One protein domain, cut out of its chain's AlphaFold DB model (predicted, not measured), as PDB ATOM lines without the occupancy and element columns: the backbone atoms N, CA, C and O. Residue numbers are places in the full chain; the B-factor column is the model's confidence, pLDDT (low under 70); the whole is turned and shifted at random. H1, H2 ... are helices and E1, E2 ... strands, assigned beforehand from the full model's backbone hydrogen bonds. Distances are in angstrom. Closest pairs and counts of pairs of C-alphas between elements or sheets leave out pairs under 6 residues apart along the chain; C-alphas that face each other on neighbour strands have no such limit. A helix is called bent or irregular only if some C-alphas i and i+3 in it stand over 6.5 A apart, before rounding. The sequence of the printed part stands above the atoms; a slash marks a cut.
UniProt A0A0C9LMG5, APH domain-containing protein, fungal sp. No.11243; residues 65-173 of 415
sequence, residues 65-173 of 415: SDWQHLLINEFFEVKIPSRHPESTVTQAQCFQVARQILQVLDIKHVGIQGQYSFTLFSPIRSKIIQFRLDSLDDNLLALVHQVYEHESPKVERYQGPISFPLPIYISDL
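AT A GLANCE: This is residues 65 to 173 of the 415 residues of the protein "APH domain-containing protein" of fungal sp. No.11243 (UniProt A0A0C9LMG5). A strongly twisted sheet of four antiparallel strands makes the middle of this domain, with H2 packed slantwise over E1 and E2 on one face. H1, the longest helix, packs by its residues 71 to 80 at the E1 edge, while H3 lies out past the other edge, by E3. The printed part has 109 residues with three named helices and four named strands, in the order H1, H2, E1, E2, H3, E3, E4, and the sheet's order is E1, E2, E4, E3. The class is mixed, helices and strands. The whole is compact, with a radius of gyration of the C-alphas of 13.9 A and spans of 37 by 29 by 29 A.

IN THESE COORDINATES: Find C-alpha 65 at (22.538, -6.874, 28.389); from there H1, residues 65 to 83, runs 25.7 A. It is only just irregular, with C-alphas 77 and 80 6.6 A apart. Next come H2, residues 91 to 102, 16.5 A long, and E1, residues 117 to 122, 16.4 A. E2, residues 127 to 132, begins with C-alpha 127 at (38.052, 6.875, 35.876) and runs 16.1 A. H3 is residues 138 to 148, 15.3 A, and E3 is residues 155 to 158. E4, residues 168 to 172, ends with C-alpha 172 at (36.517, 11.191, 36.871).

HOW THE PARTS SIT: Start at the sheet, where E1 and E2 form an antiparallel hairpin, with N 120 and O 129 2.8 A apart. Beside E2 look for E4, antiparallel, with N 130 and O 169 at 2.8 A. E3 and E4 form the other hairpin, with N 156 and O 170 at 2.8 A. E2, H3 and E3 make a split strand-helix-strand unit, two strands running the same way with E4 between them, and its crossover is right-handed. H1 and H2 on one face of the sheet give two layers, a layer of helices and one of strands. H2 has a height over the sheet of 9.0 A; its closest C-alpha pair with E2 is Ala 98 and Ile 129, 6.8 A. For H1 and E1 the closest C-alphas are those of Ile 72 and Phe 118, 7.0 A. H1 and H2 are close but not clearly touching, about perpendicular at 88 degrees, with the C-alphas of Phe 76 and Gln 91 closest at 7.4 A. H3 only grazes the sheet with residues 138 to 145; its closest C-alpha pair with E3 is Leu 141 and Val 155, 6.8 A. H3 is apart from H1 and H2. In H2 and H3 every O i to N i+4 pair is within hydrogen-bond range, in H1 13 of 15.

THE WHOLE: The C-alphas farthest apart are those of Glu 86 and His 150, 39.0 A. The link from H2 to E1, residues 103 to 116, is long; within it look at residues 108 to 109, which pair antiparallel with residues 120 to 121 of E1. The printed part has no cut, its mean pLDDT is 94.4, and no printed residue is under 70.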
ATOM      1  N   SER A  65      21.397  -6.319  29.124       72.56
ATOM      2  CA  SER A  65      22.538  -6.874  28.389       72.56
ATOM      3  C   SER A  65      22.334  -6.850  26.870       72.56
ATOM      4  O   SER A  65      23.275  -6.552  26.137       72.56
ATOM      5  N   ASP A  66      21.123  -7.129  26.378       82.44
ATOM      6  CA  ASP A  66      20.840  -7.181  24.939       82.44
ATOM      7  C   ASP A  66      20.925  -5.786  24.313       82.44
ATOM      8  O   ASP A  66      21.537  -5.605  23.260       82.44
ATOM      9  N   TRP A  67      20.384  -4.773  24.992       81.06
ATOM     10  CA  TRP A  67      20.460  -3.382  24.537       81.06
ATOM     11  C   TRP A  67      21.885  -2.845  24.531       81.06
ATOM     12  O   TRP A  67      22.296  -2.183  23.577       81.06
ATOM     13  N   GLN A  68      22.658  -3.163  25.567       85.69
ATOM     14  CA  GLN A  68      24.059  -2.776  25.634       85.69
ATOM     15  C   GLN A  68      24.856  -3.379  24.469       85.69
ATOM     16  O   GLN A  68      25.626  -2.670  23.820       85.69
ATOM     17  N   HIS A  69      24.635  -4.658  24.152       90.12
ATOM     18  CA  HIS A  69      25.259  -5.303  22.997       90.12
ATOM     19  C   HIS A  69      24.838  -4.664  21.672       90.12
ATOM     20  O   HIS A  69      25.693  -4.446  20.817       90.12
ATOM     21  N   LEU A  70      23.560  -4.310  21.513       91.31
ATOM     22  CA  LEU A  70      23.075  -3.625  20.312       91.31
ATOM     23  C   LEU A  70      23.765  -2.273  20.105       91.31
ATOM     24  O   LEU A  70      24.227  -2.005  19.000       91.31
ATOM     25  N   LEU A  71      23.894  -1.452  21.152       91.75
ATOM     26  CA  LEU A  71      24.568  -0.151  21.054       91.75
ATOM     27  C   LEU A  71      26.060  -0.294  20.738       91.75
ATOM     28  O   LEU A  71      26.596   0.466  19.931       91.75
ATOM     29  N   ILE A  72      26.732  -1.284  21.336       95.31
ATOM     30  CA  ILE A  72      28.141  -1.580  21.044       95.31
ATOM     31  C   ILE A  72      28.298  -2.016  19.584       95.31
ATOM     32  O   ILE A  72      29.144  -1.470  18.875       95.31
ATOM     33  N   ASN A  73      27.477  -2.956  19.115       95.44
ATOM     34  CA  ASN A  73      27.548  -3.446  17.740       95.44
ATOM     35  C   ASN A  73      27.227  -2.329  16.746       95.44
ATOM     36  O   ASN A  73      27.979  -2.120  15.804       95.44
ATOM     37  N   GLU A  74      26.181  -1.536  16.988       95.38
ATOM     38  CA  GLU A  74      25.855  -0.379  16.152       95.38
ATOM     39  C   GLU A  74      27.028   0.616  16.085       95.38
ATOM     40  O   GLU A  74      27.360   1.126  15.012       95.38
ATOM     41  N   PHE A  75      27.704   0.872  17.209       96.06
ATOM     42  CA  PHE A  75      28.868   1.755  17.244       96.06
ATOM     43  C   PHE A  75      30.001   1.258  16.332       96.06
ATOM     44  O   PHE A  75      30.490   2.022  15.497       96.06
ATOM     45  N   PHE A  76      30.396  -0.012  16.454       96.88
ATOM     46  CA  PHE A  76      31.534  -0.566  15.708       96.88
ATOM     47  C   PHE A  76      31.204  -0.981  14.271       96.88
ATOM     48  O   PHE A  76      32.048  -0.823  13.393       96.88
ATOM     49  N   GLU A  77      30.008  -1.504  14.011       96.19
ATOM     50  CA  GLU A  77      29.634  -2.085  12.713       96.19
ATOM     51  C   GLU A  77      28.955  -1.076  11.783       96.19
ATOM     52  O   GLU A  77      29.020  -1.227  10.565       96.19
ATOM     53  N   VAL A  78      28.318  -0.038  12.334       95.75
ATOM     54  CA  VAL A  78      27.570   0.954  11.545       95.75
ATOM     55  C   VAL A  78      28.219   2.328  11.636       95.75
ATOM     56  O   VAL A  78      28.588   2.916  10.617       95.75
ATOM     57  N   LYS A  79      28.386   2.857  12.851       95.56
ATOM     58  CA  LYS A  79      28.750   4.267  13.033       95.56
ATOM     59  C   LYS A  79      30.217   4.551  12.729       95.56
ATOM     60  O   LYS A  79      30.495   5.521  12.023       95.56
ATOM     61  N   ILE A  80      31.149   3.716  13.203       95.69
ATOM     62  CA  ILE A  80      32.572   3.869  12.861       95.69
ATOM     63  C   ILE A  80      32.778   3.784  11.343       95.69
ATOM     64  O   ILE A  80      33.310   4.752  10.809       95.69
ATOM     65  N   PRO A  81      32.332   2.740  10.612       95.69
ATOM     66  CA  PRO A  81      32.549   2.671   9.166       95.69
ATOM     67  C   PRO A  81      31.896   3.827   8.404       95.69
ATOM     68  O   PRO A  81      32.447   4.309   7.419       95.69
ATOM     69  N   SER A  82      30.744   4.317   8.871       94.81
ATOM     70  CA  SER A  82      30.081   5.461   8.240       94.81
ATOM     71  C   SER A  82      30.821   6.784   8.452       94.81
ATOM     72  O   SER A  82      30.753   7.648   7.579       94.81
ATOM     73  N   ARG A  83      31.456   6.993   9.612       93.94
ATOM     74  CA  ARG A  83      32.099   8.273   9.968       93.94
ATOM     75  C   ARG A  83      33.600   8.283   9.678       93.94
ATOM     76  O   ARG A  83      34.155   9.323   9.345       93.94
ATOM     77  N   HIS A  84      34.224   7.115   9.776       91.88
ATOM     78  CA  HIS A  84      35.653   6.850   9.634       91.88
ATOM     79  C   HIS A  84      35.855   5.602   8.756       91.88
ATOM     80  O   HIS A  84      36.248   4.556   9.272       91.88
ATOM     81  N   PRO A  85      35.590   5.673   7.439       90.19
ATOM     82  CA  PRO A  85      35.566   4.497   6.558       90.19
ATOM     83  C   PRO A  85      36.906   3.752   6.458       90.19
ATOM     84  O   PRO A  85      36.925   2.551   6.215       90.19
ATOM     85  N   GLU A  86      38.020   4.445   6.698       89.81
ATOM     86  CA  GLU A  86      39.370   3.864   6.706       89.81
ATOM     87  C   GLU A  86      39.763   3.262   8.071       89.81
ATOM     88  O   GLU A  86      40.842   2.687   8.233       89.81
ATOM     89  N   SER A  87      38.914   3.417   9.091       88.00
ATOM     90  CA  SER A  87      39.168   2.909  10.435       88.00
ATOM     91  C   SER A  87      38.792   1.434  10.539       88.00
ATOM     92  O   SER A  87      37.679   1.029  10.222       88.00
ATOM     93  N   THR A  88      39.710   0.634  11.078       90.81
ATOM     94  CA  THR A  88      39.472  -0.769  11.458       90.81
ATOM     95  C   THR A  88      39.407  -0.935  12.977       90.81
ATOM     96  O   THR A  88      39.716  -2.002  13.505       90.81
ATOM     97  N   VAL A  89      39.053   0.138  13.699       95.88
ATOM     98  CA  VAL A  89      39.009   0.124  15.164       95.88
ATOM     99  C   VAL A  89      37.969  -0.867  15.666       95.88
ATOM    100  O   VAL A  89      36.801  -0.826  15.295       95.88
ATOM    101  N   THR A  90      38.410  -1.729  16.570       96.69
ATOM    102  CA  THR A  90      37.616  -2.766  17.221       96.69
ATOM    103  C   THR A  90      37.480  -2.491  18.713       96.69
ATOM    104  O   THR A  90      38.320  -1.833  19.335       96.69
ATOM    105  N   GLN A  91      36.470  -3.106  19.328       97.19
ATOM    106  CA  GLN A  91      36.292  -3.114  20.778       97.19
ATOM    107  C   GLN A  91      37.562  -3.565  21.518       97.19
ATOM    108  O   GLN A  91      37.975  -2.928  22.486       97.19
ATOM    109  N   ALA A  92      38.221  -4.629  21.047       97.69
ATOM    110  CA  ALA A  92      39.433  -5.159  21.671       97.69
ATOM    111  C   ALA A  92      40.583  -4.134  21.691       97.69
ATOM    112  O   ALA A  92      41.279  -4.010  22.702       97.69
ATOM    113  N   GLN A  93      40.745  -3.361  20.613       97.38
ATOM    114  CA  GLN A  93      41.733  -2.284  20.553       97.38
ATOM    115  C   GLN A  93      41.387  -1.150  21.525       97.38
ATOM    116  O   GLN A  93      42.277  -0.691  22.237       97.38
ATOM    117  N   CYS A  94      40.115  -0.751  21.636       97.81
ATOM    118  CA  CYS A  94      39.682   0.233  22.636       97.81
ATOM    119  C   CYS A  94      40.020  -0.223  24.067       97.81
ATOM    120  O   CYS A  94      40.599   0.539  24.840       97.81
ATOM    121  N   PHE A  95      39.750  -1.487  24.418       98.38
ATOM    122  CA  PHE A  95      40.147  -2.048  25.717       98.38
ATOM    123  C   PHE A  95      41.663  -2.018  25.929       98.38
ATOM    124  O   PHE A  95      42.128  -1.673  27.015       98.38
ATOM    125  N   GLN A  96      42.444  -2.387  24.914       97.62
ATOM    126  CA  GLN A  96      43.902  -2.358  24.998       97.62
ATOM    127  C   GLN A  96      44.422  -0.936  25.237       97.62
ATOM    128  O   GLN A  96      45.231  -0.730  26.142       97.62
ATOM    129  N   VAL A  97      43.927   0.039  24.474       97.44
ATOM    130  CA  VAL A  97      44.300   1.452  24.615       97.44
ATOM    131  C   VAL A  97      43.888   1.986  25.987       97.44
ATOM    132  O   VAL A  97      44.703   2.604  26.665       97.44
ATOM    133  N   ALA A  98      42.684   1.666  26.467       97.88
ATOM    134  CA  ALA A  98      42.233   2.050  27.804       97.88
ATOM    135  C   ALA A  98      43.152   1.522  28.918       97.88
ATOM    136  O   ALA A  98      43.536   2.274  29.815       97.88
ATOM    137  N   ARG A  99      43.558   0.247  28.841       97.62
ATOM    138  CA  ARG A  99      44.498  -0.361  29.799       97.62
ATOM    139  C   ARG A  99      45.867   0.312  29.773       97.62
ATOM    140  O   ARG A  99      46.465   0.506  30.827       97.62
ATOM    141  N   GLN A 100      46.356   0.670  28.585       96.38
ATOM    142  CA  GLN A 100      47.633   1.371  28.419       96.38
ATOM    143  C   GLN A 100      47.586   2.779  29.021       96.38
ATOM    144  O   GLN A 100      48.484   3.146  29.774       96.38
ATOM    145  N   ILE A 101      46.524   3.533  28.731       96.12
ATOM    146  CA  ILE A 101      46.331   4.906  29.208       96.12
ATOM    147  C   ILE A 101      46.205   4.943  30.735       96.12
ATOM    148  O   ILE A 101      46.909   5.700  31.399       96.12
ATOM    149  N   LEU A 102      45.334   4.107  31.306       96.31
ATOM    150  CA  LEU A 102      45.044   4.116  32.744       96.31
ATOM    151  C   LEU A 102      46.022   3.265  33.574       96.31
ATOM    152  O   LEU A 102      45.973   3.293  34.808       96.31
ATOM    153  N   GLN A 103      46.913   2.521  32.907       97.00
ATOM    154  CA  GLN A 103      47.883   1.597  33.506       97.00
ATOM    155  C   GLN A 103      47.226   0.627  34.498       97.00
ATOM    156  O   GLN A 103      47.651   0.498  35.648       97.00
ATOM    157  N   VAL A 104      46.145  -0.019  34.058       97.19
ATOM    158  CA  VAL A 104      45.357  -0.985  34.839       97.19
ATOM    159  C   VAL A 104      44.810  -2.093  33.952       97.19
ATOM    160  O   VAL A 104      44.757  -1.959  32.732       97.19
ATOM    161  N   LEU A 105      44.379  -3.196  34.564       97.00
ATOM    162  CA  LEU A 105      43.757  -4.323  33.862       97.00
ATOM    163  C   LEU A 105      42.235  -4.384  34.045       97.00
ATOM    164  O   LEU A 105      41.563  -5.032  33.243       97.00
ATOM    165  N   ASP A 106      41.693  -3.688  35.048       97.19
ATOM    166  CA  ASP A 106      40.301  -3.758  35.511       97.19
ATOM    167  C   ASP A 106      39.313  -2.935  34.671       97.19
ATOM    168  O   ASP A 106      38.292  -2.470  35.172       97.19
ATOM    169  N   ILE A 107      39.601  -2.761  33.385       98.12
ATOM    170  CA  ILE A 107      38.719  -2.041  32.468       98.12
ATOM    171  C   ILE A 107      37.438  -2.847  32.248       98.12
ATOM    172  O   ILE A 107      37.494  -4.029  31.896       98.12
ATOM    173  N   LYS A 108      36.292  -2.190  32.427       97.06
ATOM    174  CA  LYS A 108      34.946  -2.750  32.266       97.06
ATOM    175  C   LYS A 108      34.087  -1.844  31.389       97.06
ATOM    176  O   LYS A 108      34.370  -0.656  31.244       97.06
ATOM    177  N   HIS A 109      33.018  -2.402  30.833       95.31
ATOM    178  CA  HIS A 109      31.957  -1.606  30.224       95.31
ATOM    179  C   HIS A 109      31.190  -0.832  31.290       95.31
ATOM    180  O   HIS A 109      30.914  -1.384  32.351       95.31
ATOM    181  N   VAL A 110      30.794   0.403  30.990       92.50
ATOM    182  CA  VAL A 110      29.727   1.067  31.757       92.50
ATOM    183  C   VAL A 110      28.387   0.376  31.499       92.50
ATOM    184  O   VAL A 110      28.203  -0.178  30.413       92.50
ATOM    185  N   GLY A 111      27.467   0.425  32.469       87.69
ATOM    186  CA  GLY A 111      26.150  -0.225  32.362       87.69
ATOM    187  C   GLY A 111      25.339   0.253  31.156       87.69
ATOM    188  O   GLY A 111      24.747  -0.557  30.454       87.69
ATOM    189  N   ILE A 112      25.424   1.546  30.830       86.50
ATOM    190  CA  ILE A 112      24.719   2.155  29.698       86.50
ATOM    191  C   ILE A 112      25.741   2.799  28.761       86.50
ATOM    192  O   ILE A 112      26.509   3.669  29.170       86.50
ATOM    193  N   GLN A 113      25.780   2.349  27.506       92.56
ATOM    194  CA  GLN A 113      26.659   2.916  26.478       92.56
ATOM    195  C   GLN A 113      26.034   4.160  25.842       92.56
ATOM    196  O   GLN A 113      24.818   4.241  25.681       92.56
ATOM    197  N   GLY A 114      26.879   5.115  25.454       88.44
ATOM    198  CA  GLY A 114      26.447   6.308  24.734       88.44
ATOM    199  C   GLY A 114      26.216   6.026  23.249       88.44
ATOM    200  O   GLY A 114      26.838   5.145  22.660       88.44
ATOM    201  N   GLN A 115      25.356   6.814  22.606       88.69
ATOM    202  CA  GLN A 115      25.047   6.633  21.182       88.69
ATOM    203  C   GLN A 115      26.241   6.963  20.267       88.69
ATOM    204  O   GLN A 115      26.402   6.326  19.222       88.69
ATOM    205  N   TYR A 116      27.062   7.944  20.657       93.00
ATOM    206  CA  TYR A 116      28.192   8.469  19.874       93.00
ATOM    207  C   TYR A 116      29.554   8.212  20.526       93.00
ATOM    208  O   TYR A 116      30.573   8.777  20.113       93.00
ATOM    209  N   SER A 117      29.590   7.353  21.547       95.75
ATOM    210  CA  SER A 117      30.826   6.974  22.217       95.75
ATOM    211  C   SER A 117      30.804   5.530  22.693       95.75
ATOM    212  O   SER A 117      29.813   5.046  23.230       95.75
ATOM    213  N   PHE A 118      31.946   4.864  22.562       97.81
ATOM    214  CA  PHE A 118      32.214   3.631  23.278       97.81
ATOM    215  C   PHE A 118      32.897   3.974  24.599       97.81
ATOM    216  O   PHE A 118      34.006   4.511  24.612       97.81
ATOM    217  N   THR A 119      32.220   3.698  25.712       97.44
ATOM    218  CA  THR A 119      32.638   4.140  27.045       97.44
ATOM    219  C   THR A 119      33.035   2.955  27.921       97.44
ATOM    220  O   THR A 119      32.313   1.963  28.044       97.44
ATOM    221  N   LEU A 120      34.191   3.069  28.565       98.00
ATOM    222  CA  LEU A 120      34.718   2.101  29.519       98.00
ATOM    223  C   LEU A 120      35.030   2.795  30.844       98.00
ATOM    224  O   LEU A 120      35.164   4.017  30.907       98.00
ATOM    225  N   PHE A 121      35.192   2.013  31.904       97.38
ATOM    226  CA  PHE A 121      35.592   2.536  33.205       97.38
ATOM    227  C   PHE A 121      36.555   1.601  33.937       97.38
ATOM    228  O   PHE A 121      36.563   0.391  33.705       97.38
ATOM    229  N   SER A 122      37.369   2.175  34.822       97.69
ATOM    230  CA  SER A 122      38.208   1.453  35.782       97.69
ATOM    231  C   SER A 122      37.696   1.733  37.196       97.69
ATOM    232  O   SER A 122      37.826   2.872  37.661       97.69
ATOM    233  N   PRO A 123      37.139   0.730  37.899       95.19
ATOM    234  CA  PRO A 123      36.806   0.845  39.314       95.19
ATOM    235  C   PRO A 123      37.993   1.296  40.180       95.19
ATOM    236  O   PRO A 123      37.853   2.226  40.970       95.19
ATOM    237  N   ILE A 124      39.174   0.690  40.002       95.62
ATOM    238  CA  ILE A 124      40.366   0.954  40.827       95.62
ATOM    239  C   ILE A 124      40.848   2.395  40.662       95.62
ATOM    240  O   ILE A 124      41.274   3.017  41.634       95.62
ATOM    241  N   ARG A 125      40.796   2.942  39.443       96.31
ATOM    242  CA  ARG A 125      41.174   4.343  39.194       96.31
ATOM    243  C   ARG A 125      40.034   5.323  39.436       96.31
ATOM    244  O   ARG A 125      40.307   6.515  39.501       96.31
ATOM    245  N   SER A 126      38.793   4.842  39.530       96.06
ATOM    246  CA  SER A 126      37.584   5.676  39.503       96.06
ATOM    247  C   SER A 126      37.585   6.640  38.309       96.06
ATOM    248  O   SER A 126      37.299   7.827  38.442       96.06
ATOM    249  N   LYS A 127      37.952   6.117  37.131       97.50
ATOM    250  CA  LYS A 127      38.052   6.875  35.876       97.50
ATOM    251  C   LYS A 127      37.157   6.287  34.797       97.50
ATOM    252  O   LYS A 127      37.033   5.066  34.685       97.50
ATOM    253  N   ILE A 128      36.616   7.175  33.976       97.62
ATOM    254  CA  ILE A 128      35.898   6.887  32.740       97.62
ATOM    255  C   ILE A 128      36.828   7.181  31.564       97.62
ATOM    256  O   ILE A 128      37.608   8.133  31.600       97.62
ATOM    257  N   ILE A 129      36.745   6.361  30.521       98.06
ATOM    258  CA  ILE A 129      37.383   6.615  29.233       98.06
ATOM    259  C   ILE A 129      36.360   6.453  28.114       98.06
ATOM    260  O   ILE A 129      35.653   5.449  28.045       98.06
ATOM    261  N   GLN A 130      36.286   7.447  27.236       98.06
ATOM    262  CA  GLN A 130      35.347   7.493  26.122       98.06
ATOM    263  C   GLN A 130      36.107   7.555  24.805       98.06
ATOM    264  O   GLN A 130      36.966   8.415  24.612       98.06
ATOM    265  N   PHE A 131      35.751   6.667  23.886       97.88
ATOM    266  CA  PHE A 131      36.193   6.684  22.499       97.88
ATOM    267  C   PHE A 131      35.045   7.226  21.659       97.88
ATOM    268  O   PHE A 131      33.998   6.586  21.567       97.88
ATOM    269  N   ARG A 132      35.199   8.425  21.101       97.06
ATOM    270  CA  ARG A 132      34.097   9.146  20.451       97.06
ATOM    271  C   ARG A 132      34.205   9.096  18.934       97.06
ATOM    272  O   ARG A 132      35.295   8.952  18.393       97.06
ATOM    273  N   LEU A 133      33.069   9.229  18.254       95.69
ATOM    274  CA  LEU A 133      33.046   9.376  16.793       95.69
ATOM    275  C   LEU A 133      33.535  10.759  16.363       95.69
ATOM    276  O   LEU A 133      34.267  10.872  15.386       95.69
ATOM    277  N   ASP A 134      33.172  11.791  17.118       94.94
ATOM    278  CA  ASP A 134      33.531  13.178  16.849       94.94
ATOM    279  C   ASP A 134      34.252  13.786  18.060       94.94
ATOM    280  O   ASP A 134      34.082  13.350  19.205       94.94
ATOM    281  N   SER A 135      35.095  14.788  17.797       95.50
ATOM    282  CA  SER A 135      35.762  15.535  18.867       95.50
ATOM    283  C   SER A 135      34.755  16.440  19.571       95.50
ATOM    284  O   SER A 135      33.954  17.097  18.913       95.50
ATOM    285  N   LEU A 136      34.837  16.494  20.895       94.94
ATOM    286  CA  LEU A 136      34.189  17.520  21.704       94.94
ATOM    287  C   LEU A 136      34.898  18.866  21.517       94.94
ATOM    288  O   LEU A 136      36.095  18.905  21.215       94.94
ATOM    289  N   ASP A 137      34.159  19.956  21.718       94.38
ATOM    290  CA  ASP A 137      34.725  21.301  21.760       94.38
ATOM    291  C   ASP A 137      35.495  21.493  23.076       94.38
ATOM    292  O   ASP A 137      34.914  21.615  24.156       94.38
ATOM    293  N   ASP A 138      36.824  21.507  22.979       94.56
ATOM    294  CA  ASP A 138      37.717  21.622  24.132       94.56
ATOM    295  C   ASP A 138      37.538  22.971  24.876       94.56
ATOM    296  O   ASP A 138      37.710  23.021  26.096       94.56
ATOM    297  N   ASN A 139      37.132  24.052  24.189       94.88
ATOM    298  CA  ASN A 139      36.833  25.337  24.837       94.88
ATOM    299  C   ASN A 139      35.524  25.264  25.623       94.88
ATOM    300  O   ASN A 139      35.435  25.792  26.733       94.88
ATOM    301  N   LEU A 140      34.519  24.586  25.066       95.44
ATOM    302  CA  LEU A 140      33.252  24.367  25.752       95.44
ATOM    303  C   LEU A 140      33.451  23.501  27.001       95.44
ATOM    304  O   LEU A 140      32.927  23.836  28.055       95.44
ATOM    305  N   LEU A 141      34.261  22.438  26.925       95.69
ATOM    306  CA  LEU A 141      34.603  21.614  28.090       95.69
ATOM    307  C   LEU A 141      35.348  22.407  29.170       95.69
ATOM    308  O   LEU A 141      35.067  22.248  30.361       95.69
ATOM    309  N   ALA A 142      36.267  23.292  28.771       96.06
ATOM    310  CA  ALA A 142      36.930  24.194  29.707       96.06
ATOM    311  C   ALA A 142      35.919  25.133  30.390       96.06
ATOM    312  O   ALA A 142      35.982  25.314  31.608       96.06
ATOM    313  N   LEU A 143      34.951  25.662  29.636       97.19
ATOM    314  CA  LEU A 143      33.873  26.488  30.179       97.19
ATOM    315  C   LEU A 143      32.950  25.692  31.116       97.19
ATOM    316  O   LEU A 143      32.610  26.193  32.182       97.19
ATOM    317  N   VAL A 144      32.593  24.445  30.786       97.50
ATOM    318  CA  VAL A 144      31.821  23.550  31.675       97.50
ATOM    319  C   VAL A 144      32.520  23.405  33.019       97.50
ATOM    320  O   VAL A 144      31.891  23.585  34.062       97.50
ATOM    321  N   HIS A 145      33.824  23.126  33.006       96.38
ATOM    322  CA  HIS A 145      34.593  22.986  34.236       96.38
ATOM    323  C   HIS A 145      34.669  24.301  35.020       96.38
ATOM    324  O   HIS A 145      34.548  24.283  36.240       96.38
ATOM    325  N   GLN A 146      34.807  25.438  34.334       96.94
ATOM    326  CA  GLN A 146      34.808  26.754  34.970       96.94
ATOM    327  C   GLN A 146      33.463  27.088  35.634       96.94
ATOM    328  O   GLN A 146      33.453  27.659  36.721       96.94
ATOM    329  N   VAL A 147      32.342  26.762  34.985       97.62
ATOM    330  CA  VAL A 147      31.000  27.088  35.489       97.62
ATOM    331  C   VAL A 147      30.586  26.139  36.605       97.62
ATOM    332  O   VAL A 147      30.095  26.593  37.634       97.62
ATOM    333  N   TYR A 148      30.758  24.831  36.417       97.25
ATOM    334  CA  TYR A 148      30.144  23.819  37.280       97.25
ATOM    335  C   TYR A 148      31.114  23.135  38.236       97.25
ATOM    336  O   TYR A 148      30.646  22.525  39.188       97.25
ATOM    337  N   GLU A 149      32.426  23.263  38.019       91.56
ATOM    338  CA  GLU A 149      33.543  22.748  38.827       91.56
ATOM    339  C   GLU A 149      33.303  21.386  39.506       91.56
ATOM    340  O   GLU A 149      33.771  20.361  39.016       91.56
ATOM    341  N   HIS A 150      32.615  21.373  40.650       93.00
ATOM    342  CA  HIS A 150      32.347  20.194  41.474       93.00
ATOM    343  C   HIS A 150      31.120  19.373  41.047       93.00
ATOM    344  O   HIS A 150      31.031  18.204  41.411       93.00
ATOM    345  N   GLU A 151      30.197  19.960  40.285       94.44
ATOM    346  CA  GLU A 151      28.936  19.350  39.830       94.44
ATOM    347  C   GLU A 151      29.047  18.769  38.414       94.44
ATOM    348  O   GLU A 151      28.057  18.329  37.839       94.44
ATOM    349  N   SER A 152      30.244  18.746  37.830       96.00
ATOM    350  CA  SER A 152      30.512  18.099  36.547       96.00
ATOM    351  C   SER A 152      31.888  17.436  36.583       96.00
ATOM    352  O   SER A 152      32.871  18.102  36.925       96.00
ATOM    353  N   PRO A 153      32.010  16.136  36.253       95.06
ATOM    354  CA  PRO A 153      33.316  15.503  36.156       95.06
ATOM    355  C   PRO A 153      34.188  16.225  35.131       95.06
ATOM    356  O   PRO A 153      33.766  16.473  34.003       95.06
ATOM    357  N   LYS A 154      35.435  16.522  35.501       94.88
ATOM    358  CA  LYS A 154      36.378  17.140  34.571       94.88
ATOM    359  C   LYS A 154      36.673  16.168  33.430       94.88
ATOM    360  O   LYS A 154      37.218  15.089  33.665       94.88
ATOM    361  N   VAL A 155      36.315  16.556  32.209       95.81
ATOM    362  CA  VAL A 155      36.592  15.796  30.986       95.81
ATOM    363  C   VAL A 155      37.827  16.380  30.314       95.81
ATOM    364  O   VAL A 155      37.882  17.573  30.028       95.81
ATOM    365  N   GLU A 156      38.818  15.538  30.046       94.88
ATOM    366  CA  GLU A 156      40.065  15.929  29.397       94.88
ATOM    367  C   GLU A 156      40.282  15.110  28.130       94.88
ATOM    368  O   GLU A 156      40.141  13.883  28.119       94.88
ATOM    369  N   ARG A 157      40.658  15.794  27.049       96.12
ATOM    370  CA  ARG A 157      41.064  15.140  25.811       96.12
ATOM    371  C   ARG A 157      42.430  14.495  25.993       96.12
ATOM    372  O   ARG A 157      43.406  15.160  26.338       96.12
ATOM    373  N   TYR A 158      42.516  13.206  25.697       95.62
ATOM    374  CA  TYR A 158      43.766  12.470  25.718       95.62
ATOM    375  C   TYR A 158      44.345  12.363  24.307       95.62
ATOM    376  O   TYR A 158      43.667  11.953  23.363       95.62
ATOM    377  N   GLN A 159      45.629  12.697  24.170       90.50
ATOM    378  CA  GLN A 159      46.373  12.460  22.936       90.50
ATOM    379  C   GLN A 159      46.691  10.966  22.848       90.50
ATOM    380  O   GLN A 159      47.649  10.477  23.447       90.50
ATOM    381  N   GLY A 160      45.816  10.229  22.163       82.12
ATOM    382  CA  GLY A 160      45.963   8.795  21.944       82.12
ATOM    383  C   GLY A 160      47.234   8.433  21.164       82.12
ATOM    384  O   GLY A 160      47.952   9.310  20.676       82.12
ATOM    385  N   PRO A 161      47.528   7.130  21.014       87.75
ATOM    386  CA  PRO A 161      48.554   6.682  20.079       87.75
ATOM    387  C   PRO A 161      48.309   7.289  18.692       87.75
ATOM    388  O   PRO A 161      47.169   7.311  18.240       87.75
ATOM    389  N   ILE A 162      49.366   7.730  17.998       82.94
ATOM    390  CA  ILE A 162      49.265   8.390  16.675       82.94
ATOM    391  C   ILE A 162      48.453   7.553  15.671       82.94
ATOM    392  O   ILE A 162      47.783   8.093  14.799       82.94
ATOM    393  N   SER A 163      48.504   6.228  15.797       86.19
ATOM    394  CA  SER A 163      47.794   5.280  14.937       86.19
ATOM    395  C   SER A 163      46.331   5.030  15.324       86.19
ATOM    396  O   SER A 163      45.671   4.236  14.657       86.19
ATOM    397  N   PHE A 164      45.820   5.637  16.399       92.94
ATOM    398  CA  PHE A 164      44.455   5.422  16.867       92.94
ATOM    399  C   PHE A 164      43.527   6.541  16.358       92.94
ATOM    400  O   PHE A 164      43.724   7.697  16.728       92.94
ATOM    401  N   PRO A 165      42.520   6.236  15.518       93.19
ATOM    402  CA  PRO A 165      41.798   7.257  14.757       93.19
ATOM    403  C   PRO A 165      40.678   7.965  15.531       93.19
ATOM    404  O   PRO A 165      40.214   9.013  15.090       93.19
ATOM    405  N   LEU A 166      40.217   7.416  16.661       96.12
ATOM    406  CA  LEU A 166      39.111   8.011  17.414       96.12
ATOM    407  C   LEU A 166      39.619   9.004  18.470       96.12
ATOM    408  O   LEU A 166      40.563   8.679  19.197       96.12
ATOM    409  N   PRO A 167      38.962  10.167  18.632       96.81
ATOM    410  CA  PRO A 167      39.139  11.024  19.798       96.81
ATOM    411  C   PRO A 167      38.919  10.262  21.111       96.81
ATOM    412  O   PRO A 167      37.936   9.530  21.263       96.81
ATOM    413  N   ILE A 168      39.831  10.459  22.066       97.88
ATOM    414  CA  ILE A 168      39.808   9.808  23.380       97.88
ATOM    415  C   ILE A 168      39.623  10.873  24.453       97.88
ATOM    416  O   ILE A 168      40.352  11.865  24.474       97.88
ATOM    417  N   TYR A 169      38.689  10.635  25.366       97.88
ATOM    418  CA  TYR A 169      38.434  11.498  26.513       97.88
ATOM    419  C   TYR A 169      38.513  10.699  27.804       97.88
ATOM    420  O   TYR A 169      38.113   9.536  27.845       97.88
ATOM    421  N   ILE A 170      39.039  11.323  28.854       97.69
ATOM    422  CA  ILE A 170      39.148  10.748  30.193       97.69
ATOM    423  C   ILE A 170      38.444  11.681  31.164       97.69
ATOM    424  O   ILE A 170      38.611  12.896  31.087       97.69
ATOM    425  N   SER A 171      37.694  11.118  32.102       97.19
ATOM    426  CA  SER A 171      37.091  11.883  33.191       97.19
ATOM    427  C   SER A 171      37.080  11.107  34.499       97.19
ATOM    428  O   SER A 171      37.299   9.891  34.533       97.19
ATOM    429  N   ASP A 172      36.874  11.822  35.602       95.94
ATOM    430  CA  ASP A 172      36.517  11.191  36.871       95.94
ATOM    431  C   ASP A 172      35.161  10.492  36.768       95.94
ATOM    432  O   ASP A 172      34.267  10.923  36.036       95.94
ATOM    433  N   LEU A 173      34.999   9.400  37.514       94.75
ATOM    434  CA  LEU A 173      33.688   8.797  37.698       94.75
ATOM    435  C   LEU A 173      32.771   9.798  38.419       94.75
ATOM    436  O   LEU A 173      33.147  10.355  39.453       94.75
TER     437      LEU A 173